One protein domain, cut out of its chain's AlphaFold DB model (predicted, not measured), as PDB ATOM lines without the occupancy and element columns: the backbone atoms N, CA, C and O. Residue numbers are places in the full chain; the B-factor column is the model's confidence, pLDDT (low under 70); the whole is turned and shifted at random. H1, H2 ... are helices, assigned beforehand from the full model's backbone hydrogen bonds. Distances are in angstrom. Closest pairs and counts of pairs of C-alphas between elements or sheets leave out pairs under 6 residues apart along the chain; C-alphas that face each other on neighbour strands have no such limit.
ATOM      1  N   ASN A   2     -10.337  53.068   6.952       45.16
ATOM      2  CA  ASN A   2     -10.638  52.858   8.368       45.16
ATOM      3  C   ASN A   2      -9.353  52.960   9.199       45.16
ATOM      4  O   ASN A   2      -8.297  52.503   8.759       45.16
ATOM      5  N   SER A   3      -9.464  53.567  10.381       58.97
ATOM      6  CA  SER A   3      -8.400  53.747  11.382       58.97
ATOM      7  C   SER A   3      -7.587  52.475  11.640       58.97
ATOM      8  O   SER A   3      -6.371  52.542  11.775       58.97
ATOM      9  N   ASP A   4      -8.236  51.316  11.565       61.44
ATOM     10  CA  ASP A   4      -7.670  50.003  11.892       61.44
ATOM     11  C   ASP A   4      -6.513  49.581  10.968       61.44
ATOM     12  O   ASP A   4      -5.657  48.783  11.338       61.44
ATOM     13  N   SER A   5      -6.459  50.112   9.741       55.09
ATOM     14  CA  SER A   5      -5.369  49.810   8.801       55.09
ATOM     15  C   SER A   5      -4.094  50.596   9.127       55.09
ATOM     16  O   SER A   5      -2.988  50.115   8.884       55.09
ATOM     17  N   LEU A   6      -4.232  51.801   9.690       55.69
ATOM     18  CA  LEU A   6      -3.098  52.649  10.073       55.69
ATOM     19  C   LEU A   6      -2.389  52.111  11.322       55.69
ATOM     20  O   LEU A   6      -1.164  52.217  11.406       55.69
ATOM     21  N   ASP A   7      -3.129  51.447  12.213       57.72
ATOM     22  CA  ASP A   7      -2.603  50.834  13.439       57.72
ATOM     23  C   ASP A   7      -1.590  49.712  13.171       57.72
ATOM     24  O   ASP A   7      -0.729  49.454  14.007       57.72
ATOM     25  N   VAL A   8      -1.642  49.075  11.996       60.56
ATOM     26  CA  VAL A   8      -0.703  48.012  11.585       60.56
ATOM     27  C   VAL A   8       0.415  48.553  10.690       60.56
ATOM     28  O   VAL A   8       1.563  48.113  10.775       60.56
ATOM     29  N   ILE A   9       0.107  49.542   9.850       69.25
ATOM     30  CA  ILE A   9       1.061  50.117   8.891       69.25
ATOM     31  C   ILE A   9       2.148  50.934   9.604       69.25
ATOM     32  O   ILE A   9       3.315  50.870   9.215       69.25
ATOM     33  N   ILE A  10       1.796  51.671  10.660       68.25
ATOM     34  CA  ILE A  10       2.745  52.523  11.391       68.25
ATOM     35  C   ILE A  10       3.810  51.690  12.139       68.25
ATOM     36  O   ILE A  10       4.999  51.959  11.940       68.25
ATOM     37  N   PRO A  11       3.466  50.639  12.915       62.97
ATOM     38  CA  PRO A  11       4.460  49.744  13.510       62.97
ATOM     39  C   PRO A  11       5.342  49.050  12.467       62.97
ATOM     40  O   PRO A  11       6.551  48.927  12.662       62.97
ATOM     41  N   LEU A  12       4.765  48.644  11.331       65.25
ATOM     42  CA  LEU A  12       5.493  47.962  10.260       65.25
ATOM     43  C   LEU A  12       6.555  48.870   9.619       65.25
ATOM     44  O   LEU A  12       7.673  48.426   9.353       65.25
ATOM     45  N   LEU A  13       6.236  50.153   9.421       70.75
ATOM     46  CA  LEU A  13       7.183  51.157   8.928       70.75
ATOM     47  C   LEU A  13       8.310  51.433   9.932       70.75
ATOM     48  O   LEU A  13       9.460  51.595   9.522       70.75
ATOM     49  N   ILE A  14       8.010  51.429  11.234       68.19
ATOM     50  CA  ILE A  14       9.014  51.588  12.296       68.19
ATOM     51  C   ILE A  14       9.976  50.394  12.305       68.19
ATOM     52  O   ILE A  14      11.190  50.592  12.291       68.19
ATOM     53  N   VAL A  15       9.462  49.163  12.225       62.66
ATOM     54  CA  VAL A  15      10.282  47.940  12.166       62.66
ATOM     55  C   VAL A  15      11.132  47.893  10.891       62.66
ATOM     56  O   VAL A  15      12.312  47.541  10.943       62.66
ATOM     57  N   ALA A  16      10.580  48.301   9.745       65.12
ATOM     58  CA  ALA A  16      11.317  48.371   8.484       65.12
ATOM     59  C   ALA A  16      12.451  49.409   8.536       65.12
ATOM     60  O   ALA A  16      13.576  49.123   8.113       65.12
ATOM     61  N   ALA A  17      12.192  50.587   9.112       66.56
ATOM     62  CA  ALA A  17      13.219  51.597   9.347       66.56
ATOM     63  C   ALA A  17      14.318  51.065  10.284       66.56
ATOM     64  O   ALA A  17      15.505  51.225  10.002       66.56
ATOM     65  N   GLN A  18      13.932  50.357  11.346       61.88
ATOM     66  CA  GLN A  18      14.831  49.754  12.329       61.88
ATOM     67  C   GLN A  18      15.737  48.674  11.706       61.88
ATOM     68  O   GLN A  18      16.946  48.651  11.957       61.88
ATOM     69  N   TYR A  19      15.192  47.840  10.818       57.22
ATOM     70  CA  TYR A  19      15.940  46.823  10.074       57.22
ATOM     71  C   TYR A  19      16.991  47.443   9.140       57.22
ATOM     72  O   TYR A  19      18.159  47.041   9.164       57.22
ATOM     73  N   ILE A  20      16.615  48.474   8.375       59.66
ATOM     74  CA  ILE A  20      17.524  49.178   7.454       59.66
ATOM     75  C   ILE A  20      18.644  49.893   8.224       59.66
ATOM     76  O   ILE A  20      19.801  49.882   7.790       59.66
ATOM     77  N   LEU A  21      18.323  50.464   9.388       56.66
ATOM     78  CA  LEU A  21      19.292  51.159  10.232       56.66
ATOM     79  C   LEU A  21      20.277  50.189  10.905       56.66
ATOM     80  O   LEU A  21      21.465  50.494  10.989       56.66
ATOM     81  N   SER A  22      19.815  49.002  11.312       51.75
ATOM     82  CA  SER A  22      20.666  47.953  11.897       51.75
ATOM     83  C   SER A  22      21.677  47.370  10.903       51.75
ATOM     84  O   SER A  22      22.811  47.068  11.271       51.75
ATOM     85  N   ARG A  23      21.292  47.258   9.624       52.66
ATOM     86  CA  ARG A  23      22.070  46.548   8.601       52.66
ATOM     87  C   ARG A  23      23.225  47.365   8.019       52.66
ATOM     88  O   ARG A  23      24.199  46.783   7.551       52.66
ATOM     89  N   ASN A  24      23.138  48.693   8.042       53.31
ATOM     90  CA  ASN A  24      24.098  49.561   7.346       53.31
ATOM     91  C   ASN A  24      25.188  50.173   8.229       53.31
ATOM     92  O   ASN A  24      26.106  50.816   7.721       53.31
ATOM     93  N   ILE A  25      25.127  50.012   9.548       49.78
ATOM     94  CA  ILE A  25      25.954  50.815  10.446       49.78
ATOM     95  C   ILE A  25      26.775  49.885  11.356       49.78
ATOM     96  O   ILE A  25      26.265  49.192  12.226       49.78
ATOM     97  N   LYS A  26      28.105  49.925  11.198       53.78
ATOM     98  CA  LYS A  26      29.110  49.215  12.022       53.78
ATOM     99  C   LYS A  26      29.234  49.764  13.460       53.78
ATOM    100  O   LYS A  26      30.324  49.781  14.030       53.78
ATOM    101  N   ARG A  27      28.166  50.325  14.041       54.16
ATOM    102  CA  ARG A  27      28.221  50.991  15.353       54.16
ATOM    103  C   ARG A  27      27.702  50.071  16.448       54.16
ATOM    104  O   ARG A  27      26.573  49.600  16.395       54.16
ATOM    105  N   LYS A  28      28.526  49.956  17.493       53.38
ATOM    106  CA  LYS A  28      28.298  49.353  18.820       53.38
ATOM    107  C   LYS A  28      26.853  49.425  19.353       53.38
ATOM    108  O   LYS A  28      26.409  48.506  20.028       53.38
ATOM    109  N   TYR A  29      26.136  50.504  19.047       56.16
ATOM    110  CA  TYR A  29      24.798  50.805  19.561       56.16
ATOM    111  C   TYR A  29      23.648  50.105  18.824       56.16
ATOM    112  O   TYR A  29      22.529  50.122  19.315       56.16
ATOM    113  N   LEU A  30      23.904  49.469  17.677       60.38
ATOM    114  CA  LEU A  30      22.858  48.762  16.929       60.38
ATOM    115  C   LEU A  30      22.618  47.339  17.396       60.38
ATOM    116  O   LEU A  30      21.547  46.813  17.146       60.38
ATOM    117  N   GLY A  31      23.549  46.728  18.125       64.56
ATOM    118  CA  GLY A  31      23.272  45.435  18.749       64.56
ATOM    119  C   GLY A  31      22.187  45.531  19.833       64.56
ATOM    120  O   GLY A  31      21.365  44.632  19.958       64.56
ATOM    121  N   ALA A  32      22.097  46.676  20.522       69.56
ATOM    122  CA  ALA A  32      21.048  46.962  21.502       69.56
ATOM    123  C   ALA A  32      19.670  47.222  20.862       69.56
ATOM    124  O   ALA A  32      18.668  47.305  21.568       69.56
ATOM    125  N   ILE A  33      19.591  47.316  19.529       74.44
ATOM    126  CA  ILE A  33      18.326  47.551  18.830       74.44
ATOM    127  C   ILE A  33      17.371  46.364  18.955       74.44
ATOM    128  O   ILE A  33      16.163  46.572  18.927       74.44
ATOM    129  N   LEU A  34      17.912  45.147  19.085       76.44
ATOM    130  CA  LEU A  34      17.138  43.914  19.191       76.44
ATOM    131  C   LEU A  34      16.458  43.794  20.567       76.44
ATOM    132  O   LEU A  34      15.238  43.637  20.571       76.44
ATOM    133  N   PRO A  35      17.174  43.958  21.705       81.12
ATOM    134  CA  PRO A  35      16.538  44.068  23.021       81.12
ATOM    135  C   PRO A  35      15.471  45.171  23.052       81.12
ATOM    136  O   PRO A  35      14.320  44.931  23.387       81.12
ATOM    137  N   ILE A  36      15.797  46.373  22.560       80.75
ATOM    138  CA  ILE A  36      14.852  47.502  22.559       80.75
ATOM    139  C   ILE A  36      13.602  47.204  21.710       80.75
ATOM    140  O   ILE A  36      12.491  47.541  22.117       80.75
ATOM    141  N   ALA A  37      13.751  46.562  20.543       79.62
ATOM    142  CA  ALA A  37      12.617  46.148  19.712       79.62
ATOM    143  C   ALA A  37      11.706  45.161  20.445       79.62
ATOM    144  O   ALA A  37      10.484  45.289  20.398       79.62
ATOM    145  N   PHE A  38      12.318  44.178  21.108       83.44
ATOM    146  CA  PHE A  38      11.613  43.145  21.848       83.44
ATOM    147  C   PHE A  38      10.823  43.751  23.013       83.44
ATOM    148  O   PHE A  38       9.617  43.520  23.099       83.44
ATOM    149  N   ALA A  39      11.442  44.619  23.820       86.44
ATOM    150  CA  ALA A  39      10.762  45.361  24.880       86.44
ATOM    151  C   ALA A  39       9.549  46.152  24.365       86.44
ATOM    152  O   ALA A  39       8.459  46.061  24.933       86.44
ATOM    153  N   LEU A  40       9.710  46.910  23.272       82.62
ATOM    154  CA  LEU A  40       8.630  47.714  22.690       82.62
ATOM    155  C   LEU A  40       7.484  46.846  22.158       82.62
ATOM    156  O   LEU A  40       6.316  47.171  22.371       82.62
ATOM    157  N   PHE A  41       7.806  45.731  21.502       81.25
ATOM    158  CA  PHE A  41       6.810  44.782  21.012       81.25
ATOM    159  C   PHE A  41       6.033  44.133  22.162       81.25
ATOM    160  O   PHE A  41       4.805  44.068  22.123       81.25
ATOM    161  N   MET A  42       6.729  43.708  23.218       84.38
ATOM    162  CA  MET A  42       6.095  43.131  24.403       84.38
ATOM    163  C   MET A  42       5.216  44.156  25.126       84.38
ATOM    164  O   MET A  42       4.101  43.835  25.533       84.38
ATOM    165  N   PHE A  43       5.662  45.410  25.222       82.00
ATOM    166  CA  PHE A  43       4.867  46.496  25.792       82.00
ATOM    167  C   PHE A  43       3.602  46.782  24.967       82.00
ATOM    168  O   PHE A  43       2.513  46.919  25.522       82.00
ATOM    169  N   TYR A  44       3.710  46.789  23.638       77.44
ATOM    170  CA  TYR A  44       2.555  46.923  22.749       77.44
ATOM    171  C   TYR A  44       1.556  45.766  22.918       77.44
ATOM    172  O   TYR A  44       0.353  46.002  23.046       77.44
ATOM    173  N   GLN A  45       2.042  44.523  22.992       78.81
ATOM    174  CA  GLN A  45       1.214  43.327  23.203       78.81
ATOM    175  C   GLN A  45       0.512  43.317  24.567       78.81
ATOM    176  O   GLN A  45      -0.611  42.812  24.692       78.81
ATOM    177  N   TYR A  46       1.154  43.888  25.590       79.06
ATOM    178  CA  TYR A  46       0.547  44.090  26.900       79.06
ATOM    179  C   TYR A  46      -0.644  45.048  26.835       79.06
ATOM    180  O   TYR A  46      -1.708  44.735  27.365       79.06
ATOM    181  N   LEU A  47      -0.480  46.183  26.150       78.62
ATOM    182  CA  LEU A  47      -1.507  47.220  26.051       78.62
ATOM    183  C   LEU A  47      -2.694  46.824  25.167       78.62
ATOM    184  O   LEU A  47      -3.811  47.266  25.425       78.62
ATOM    185  N   THR A  48      -2.463  46.034  24.116       72.56
ATOM    186  CA  THR A  48      -3.469  45.846  23.061       72.56
ATOM    187  C   THR A  48      -4.331  44.604  23.207       72.56
ATOM    188  O   THR A  48      -5.507  44.691  22.865       72.56
ATOM    189  N   SER A  49      -3.833  43.451  23.677       62.88
ATOM    190  CA  SER A  49      -4.670  42.228  23.660       62.88
ATOM    191  C   SER A  49      -4.173  41.009  24.453       62.88
ATOM    192  O   SER A  49      -5.001  40.160  24.793       62.88
ATOM    193  N   ALA A  50      -2.870  40.853  24.722       57.03
ATOM    194  CA  ALA A  50      -2.305  39.553  25.120       57.03
ATOM    195  C   ALA A  50      -1.792  39.481  26.572       57.03
ATOM    196  O   ALA A  50      -1.940  38.445  27.215       57.03
ATOM    197  N   GLY A  51      -1.216  40.559  27.117       55.31
ATOM    198  CA  GLY A  51      -0.505  40.503  28.408       55.31
ATOM    199  C   GLY A  51      -1.378  40.588  29.670       55.31
ATOM    200  O   GLY A  51      -0.918  40.238  30.754       55.31
ATOM    201  N   THR A  52      -2.636  41.021  29.559       59.12
ATOM    202  CA  THR A  52      -3.550  41.163  30.710       59.12
ATOM    203  C   THR A  52      -4.282  39.871  31.079       59.12
ATOM    204  O   THR A  52      -4.740  39.742  32.212       59.12
ATOM    205  N   LYS A  53      -4.382  38.901  30.154       69.69
ATOM    206  CA  LYS A  53      -5.050  37.605  30.392       69.69
ATOM    207  C   LYS A  53      -4.188  36.611  31.172       69.69
ATOM    208  O   LYS A  53      -4.734  35.850  31.962       69.69
ATOM    209  N   ASP A  54      -2.874  36.629  30.958       80.88
ATOM    210  CA  ASP A  54      -1.908  35.796  31.679       80.88
ATOM    211  C   ASP A  54      -0.628  36.593  31.964       80.88
ATOM    212  O   ASP A  54       0.362  36.553  31.227       80.88
ATOM    213  N   ILE A  55      -0.679  37.356  33.057       84.31
ATOM    214  CA  ILE A  55       0.414  38.228  33.498       84.31
ATOM    215  C   ILE A  55       1.683  37.431  33.830       84.31
ATOM    216  O   ILE A  55       2.791  37.909  33.597       84.31
ATOM    217  N   TRP A  56       1.544  36.207  34.350       88.81
ATOM    218  CA  TRP A  56       2.680  35.389  34.769       88.81
ATOM    219  C   TRP A  56       3.420  34.821  33.563       88.81
ATOM    220  O   TRP A  56       4.645  34.944  33.498       88.81
ATOM    221  N   GLY A  57       2.693  34.285  32.577       87.00
ATOM    222  CA  GLY A  57       3.281  33.861  31.306       87.00
ATOM    223  C   GLY A  57       3.988  35.017  30.592       87.00
ATOM    224  O   GLY A  57       5.126  34.874  30.141       87.00
ATOM    225  N   PHE A  58       3.365  36.196  30.575       86.88
ATOM    226  CA  PHE A  58       3.952  37.406  30.002       86.88
ATOM    227  C   PHE A  58       5.263  37.825  30.690       86.88
ATOM    228  O   PHE A  58       6.260  38.081  30.011       86.88
ATOM    229  N   LEU A  59       5.289  37.858  32.028       90.00
ATOM    230  CA  LEU A  59       6.482  38.225  32.799       90.00
ATOM    231  C   LEU A  59       7.639  37.249  32.571       90.00
ATOM    232  O   LEU A  59       8.775  37.687  32.399       90.00
ATOM    233  N   ILE A  60       7.360  35.943  32.518       93.62
ATOM    234  CA  ILE A  60       8.382  34.924  32.242       93.62
ATOM    235  C   ILE A  60       8.996  35.149  30.857       93.62
ATOM    236  O   ILE A  60      10.219  35.158  30.725       93.62
ATOM    237  N   ILE A  61       8.166  35.384  29.835       90.44
ATOM    238  CA  ILE A  61       8.639  35.612  28.464       90.44
ATOM    239  C   ILE A  61       9.496  36.880  28.379       90.44
ATOM    240  O   ILE A  61      10.547  36.841  27.742       90.44
ATOM    241  N   ILE A  62       9.092  37.978  29.031       91.88
ATOM    242  CA  ILE A  62       9.904  39.204  29.069       91.88
ATOM    243  C   ILE A  62      11.256  38.936  29.721       91.88
ATOM    244  O   ILE A  62      12.283  39.259  29.132       91.88
ATOM    245  N   ILE A  63      11.264  38.353  30.921       93.56
ATOM    246  CA  ILE A  63      12.491  38.185  31.706       93.56
ATOM    247  C   ILE A  63      13.469  37.264  30.975       93.56
ATOM    248  O   ILE A  63      14.647  37.598  30.841       93.56
ATOM    249  N   VAL A  64      12.988  36.125  30.476       95.56
ATOM    250  CA  VAL A  64      13.826  35.149  29.766       95.56
ATOM    251  C   VAL A  64      14.278  35.705  28.416       95.56
ATOM    252  O   VAL A  64      15.459  35.614  28.087       95.56
ATOM    253  N   GLY A  65      13.366  36.312  27.653       90.50
ATOM    254  CA  GLY A  65      13.660  36.874  26.336       90.50
ATOM    255  C   GLY A  65      14.698  37.991  26.396       90.50
ATOM    256  O   GLY A  65      15.727  37.899  25.732       90.50
ATOM    257  N   GLU A  66      14.489  39.003  27.241       90.56
ATOM    258  CA  GLU A  66      15.452  40.100  27.420       90.56
ATOM    259  C   GLU A  66      16.814  39.599  27.901       90.56
ATOM    260  O   GLU A  66      17.839  40.008  27.358       90.56
ATOM    261  N   SER A  67      16.845  38.678  28.872       93.44
ATOM    262  CA  SER A  67      18.110  38.147  29.402       93.44
ATOM    263  C   SER A  67      18.950  37.488  28.306       93.44
ATOM    264  O   SER A  67      20.135  37.790  28.184       93.44
ATOM    265  N   LEU A  68      18.326  36.661  27.459       91.50
ATOM    266  CA  LEU A  68      19.007  36.018  26.333       91.50
ATOM    267  C   LEU A  68      19.471  37.034  25.283       91.50
ATOM    268  O   LEU A  68      20.591  36.943  24.784       91.50
ATOM    269  N   LEU A  69      18.634  38.017  24.941       84.88
ATOM    270  CA  LEU A  69      18.995  39.038  23.954       84.88
ATOM    271  C   LEU A  69      20.166  39.907  24.436       84.88
ATOM    272  O   LEU A  69      21.051  40.245  23.644       84.88
ATOM    273  N   LEU A  70      20.192  40.252  25.724       87.12
ATOM    274  CA  LEU A  70      21.283  41.003  26.341       87.12
ATOM    275  C   LEU A  70      22.575  40.183  26.413       87.12
ATOM    276  O   LEU A  70      23.644  40.726  26.131       87.12
ATOM    277  N   GLU A  71      22.486  38.893  26.737       88.75
ATOM    278  CA  GLU A  71      23.633  37.980  26.764       88.75
ATOM    279  C   GLU A  71      24.281  37.850  25.379       88.75
ATOM    280  O   GLU A  71      25.484  38.080  25.232       88.75
ATOM    281  N   ILE A  72      23.470  37.605  24.342       81.81
ATOM    282  CA  ILE A  72      23.933  37.536  22.948       81.81
ATOM    283  C   ILE A  72      24.598  38.854  22.537       81.81
ATOM    284  O   ILE A  72      25.640  38.860  21.875       81.81
ATOM    285  N   TRP A  73      24.013  39.992  22.918       82.56
ATOM    286  CA  TRP A  73      24.589  41.291  22.598       82.56
ATOM    287  C   TRP A  73      25.949  41.511  23.269       82.56
ATOM    288  O   TRP A  73      26.880  41.985  22.608       82.56
ATOM    289  N   ASP A  74      26.088  41.163  24.549       83.62
ATOM    290  CA  ASP A  74      27.343  41.328  25.285       83.62
ATOM    291  C   ASP A  74      28.463  40.453  24.701       83.62
ATOM    292  O   ASP A  74      29.591  40.922  24.503       83.62
ATOM    293  N   GLU A  75      28.151  39.209  24.330       82.88
ATOM    294  CA  GLU A  75      29.102  38.300  23.687       82.88
ATOM    295  C   GLU A  75      29.576  38.841  22.328       82.88
ATOM    296  O   GLU A  75      30.778  39.030  22.099       82.88
ATOM    297  N   GLN A  76      28.637  39.220  21.456       75.19
ATOM    298  CA  GLN A  76      28.932  39.818  20.149       75.19
ATOM    299  C   GLN A  76      29.733  41.125  20.279       75.19
ATOM    300  O   GLN A  76      30.621  41.428  19.467       75.19
ATOM    301  N   PHE A  77      29.450  41.916  21.317       78.31
ATOM    302  CA  PHE A  77      30.168  43.152  21.589       78.31
ATOM    303  C   PHE A  77      31.625  42.892  21.998       78.31
ATOM    304  O   PHE A  77      32.542  43.554  21.488       78.31
ATOM    305  N   LYS A  78      31.858  41.913  22.880       80.81
ATOM    306  CA  LYS A  78      33.200  41.502  23.316       80.81
ATOM    307  C   LYS A  78      34.043  41.004  22.147       80.81
ATOM    308  O   LYS A  78      35.179  41.462  21.989       80.81
ATOM    309  N   GLU A  79      33.484  40.153  21.290       79.62
ATOM    310  CA  GLU A  79      34.179  39.661  20.098       79.62
ATOM    311  C   GLU A  79      34.551  40.786  19.130       79.62
ATOM    312  O   GLU A  79      35.691  40.871  18.663       79.62
ATOM    313  N   THR A  80      33.605  41.688  18.852       77.44
ATOM    314  CA  THR A  80      33.834  42.821  17.947       77.44
ATOM    315  C   THR A  80      34.950  43.715  18.480       77.44
ATOM    316  O   THR A  80      35.863  44.087  17.741       77.44
ATOM    317  N   ARG A  81      34.942  44.005  19.789       79.88
ATOM    318  CA  ARG A  81      35.988  44.805  20.438       79.88
ATOM    319  C   ARG A  81      37.356  44.126  20.372       79.88
ATOM    320  O   ARG A  81      38.355  44.810  20.141       79.88
ATOM    321  N   ALA A  82      37.413  42.808  20.563       82.06
ATOM    322  CA  ALA A  82      38.651  42.041  20.475       82.06
ATOM    323  C   ALA A  82      39.241  42.080  19.056       82.06
ATOM    324  O   ALA A  82      40.431  42.364  18.900       82.06
ATOM    325  N   LYS A  83      38.406  41.896  18.025       80.38
ATOM    326  CA  LYS A  83      38.817  41.982  16.613       80.38
ATOM    327  C   LYS A  83      39.341  43.374  16.260       80.38
ATOM    328  O   LYS A  83      40.444  43.491  15.733       80.38
ATOM    329  N   THR A  84      38.622  44.436  16.636       80.12
ATOM    330  CA  THR A  84      39.082  45.817  16.404       80.12
ATOM    331  C   THR A  84      40.413  46.106  17.100       80.12
ATOM    332  O   THR A  84      41.284  46.749  16.518       80.12
ATOM    333  N   LYS A  85      40.609  45.616  18.332       83.69
ATOM    334  CA  LYS A  85      41.875  45.797  19.052       83.69
ATOM    335  C   LYS A  85      43.036  45.088  18.346       83.69
ATOM    336  O   LYS A  85      44.081  45.699  18.157       83.69
ATOM    337  N   GLN A  86      42.839  43.846  17.902       85.44
ATOM    338  CA  GLN A  86      43.864  43.101  17.162       85.44
ATOM    339  C   GLN A  86      44.237  43.773  15.834       85.44
ATOM    340  O   GLN A  86      45.411  43.801  15.470       85.44
ATOM    341  N   GLU A  87      43.265  44.325  15.103       85.81
ATOM    342  CA  GLU A  87      43.546  45.071  13.871       85.81
ATOM    343  C   GLU A  87      44.354  46.346  14.145       85.81
ATOM    344  O   GLU A  87      45.330  46.617  13.444       85.81
ATOM    345  N   LEU A  88      44.018  47.090  15.203       85.12
ATOM    346  CA  LEU A  88      44.775  48.275  15.619       85.12
ATOM    347  C   LEU A  88      46.210  47.933  16.042       85.12
ATOM    348  O   LEU A  88      47.140  48.656  15.677       85.12
ATOM    349  N   ASP A  89      46.406  46.834  16.770       86.88
ATOM    350  CA  ASP A  89      47.734  46.392  17.206       86.88
ATOM    351  C   ASP A  89      48.609  45.975  16.008       86.88
ATOM    352  O   ASP A  89      49.788  46.330  15.955       86.88
ATOM    353  N   LYS A  90      48.031  45.327  14.982       87.06
ATOM    354  CA  LYS A  90      48.733  45.020  13.720       87.06
ATOM    355  C   LYS A  90      49.171  46.281  12.972       87.06
ATOM    356  O   LYS A  90      50.289  46.327  12.461       87.06
ATOM    357  N   ILE A  91      48.318  47.308  12.915       87.19
ATOM    358  CA  ILE A  91      48.651  48.590  12.272       87.19
ATOM    359  C   ILE A  91      49.778  49.296  13.036       87.19
ATOM    360  O   ILE A  91      50.730  49.767  12.415       87.19
ATOM    361  N   LYS A  92      49.720  49.324  14.375       81.12
ATOM    362  CA  LYS A  92      50.783  49.907  15.212       81.12
ATOM    363  C   LYS A  92      52.119  49.189  15.042       81.12
ATOM    364  O   LYS A  92      53.129  49.855  14.856       81.12
ATOM    365  N   ALA A  93      52.120  47.856  15.047       82.75
ATOM    366  CA  ALA A  93      53.333  47.062  14.855       82.75
ATOM    367  C   ALA A  93      53.954  47.256  13.461       82.75
ATOM    368  O   ALA A  93      55.171  47.192  13.312       82.75
ATOM    369  N   LYS A  94      53.127  47.512  12.439       80.81
ATOM    370  CA  LYS A  94      53.597  47.820  11.083       80.81
ATOM    371  C   LYS A  94      54.170  49.235  10.959       80.81
ATOM    372  O   LYS A  94      55.104  49.412  10.194       80.81
ATOM    373  N   ASN A  95      53.629  50.209  11.694       75.00
ATOM    374  CA  ASN A  95      54.109  51.597  11.687       75.00
ATOM    375  C   ASN A  95      55.304  51.856  12.619       75.00
ATOM    376  O   ASN A  95      55.940  52.894  12.485       75.00
TER     377      ASN A  95
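AT A GLANCE: This is residues 2 to 95 of the 97 residues of an uncharacterized protein of Pediococcus acidilactici 7_4 (UniProt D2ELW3). A long helix, H3, makes the length of a flat, open zigzag; H2 folds alongside its first half as a hairpin, and H1 runs loosely on the other side of H2. Residues 82 to 95 of H3 stick out beyond the body. The 94 printed residues hold three named helices, H1, H2, H3, and no named strand: all helix. The whole is only just extended, close to loose, with a radius of gyration of the C-alphas of 18.7 A and spans of 64 by 33 by 10 A.

HOW THE PARTS SIT: H3, residues 55 to 95, touches H2, residues 33 to 48, with residues 62 to 70 alone; the closest C-alphas, of Pro 35 and Leu 69, are 5.7 A apart. This helical hairpin has a shallow tilt of 15 degrees, opposite ways. H1, residues 3 to 24, is close to H2 but not clearly touching: the closest C-alphas, of Ser 22 and Ile 33, are 7.3 A apart. Their tilt is shallow, 11 degrees, opposite ways. H1 and H3 are apart. Every O i to N i+4 pair is within hydrogen-bond range in H2 and H3, and 15 of 18 in H1.

IN THESE COORDINATES: H3 is 59.5 A long and ends at C-alpha 95 (54.109, 51.597, 11.687). H2 is 22.3 A long. H1 is 33.0 A long, from C-alpha 3 (-8.400, 53.747, 11.382).

THE WHOLE: The C-alphas of Asn 2 and Asn 95, the two farthest apart, are 64.8 A apart. The printed part has no cut, and both links are short. The pLDDT is under 70 at residues 2 to 12, 14 to 32 and 49 to 53.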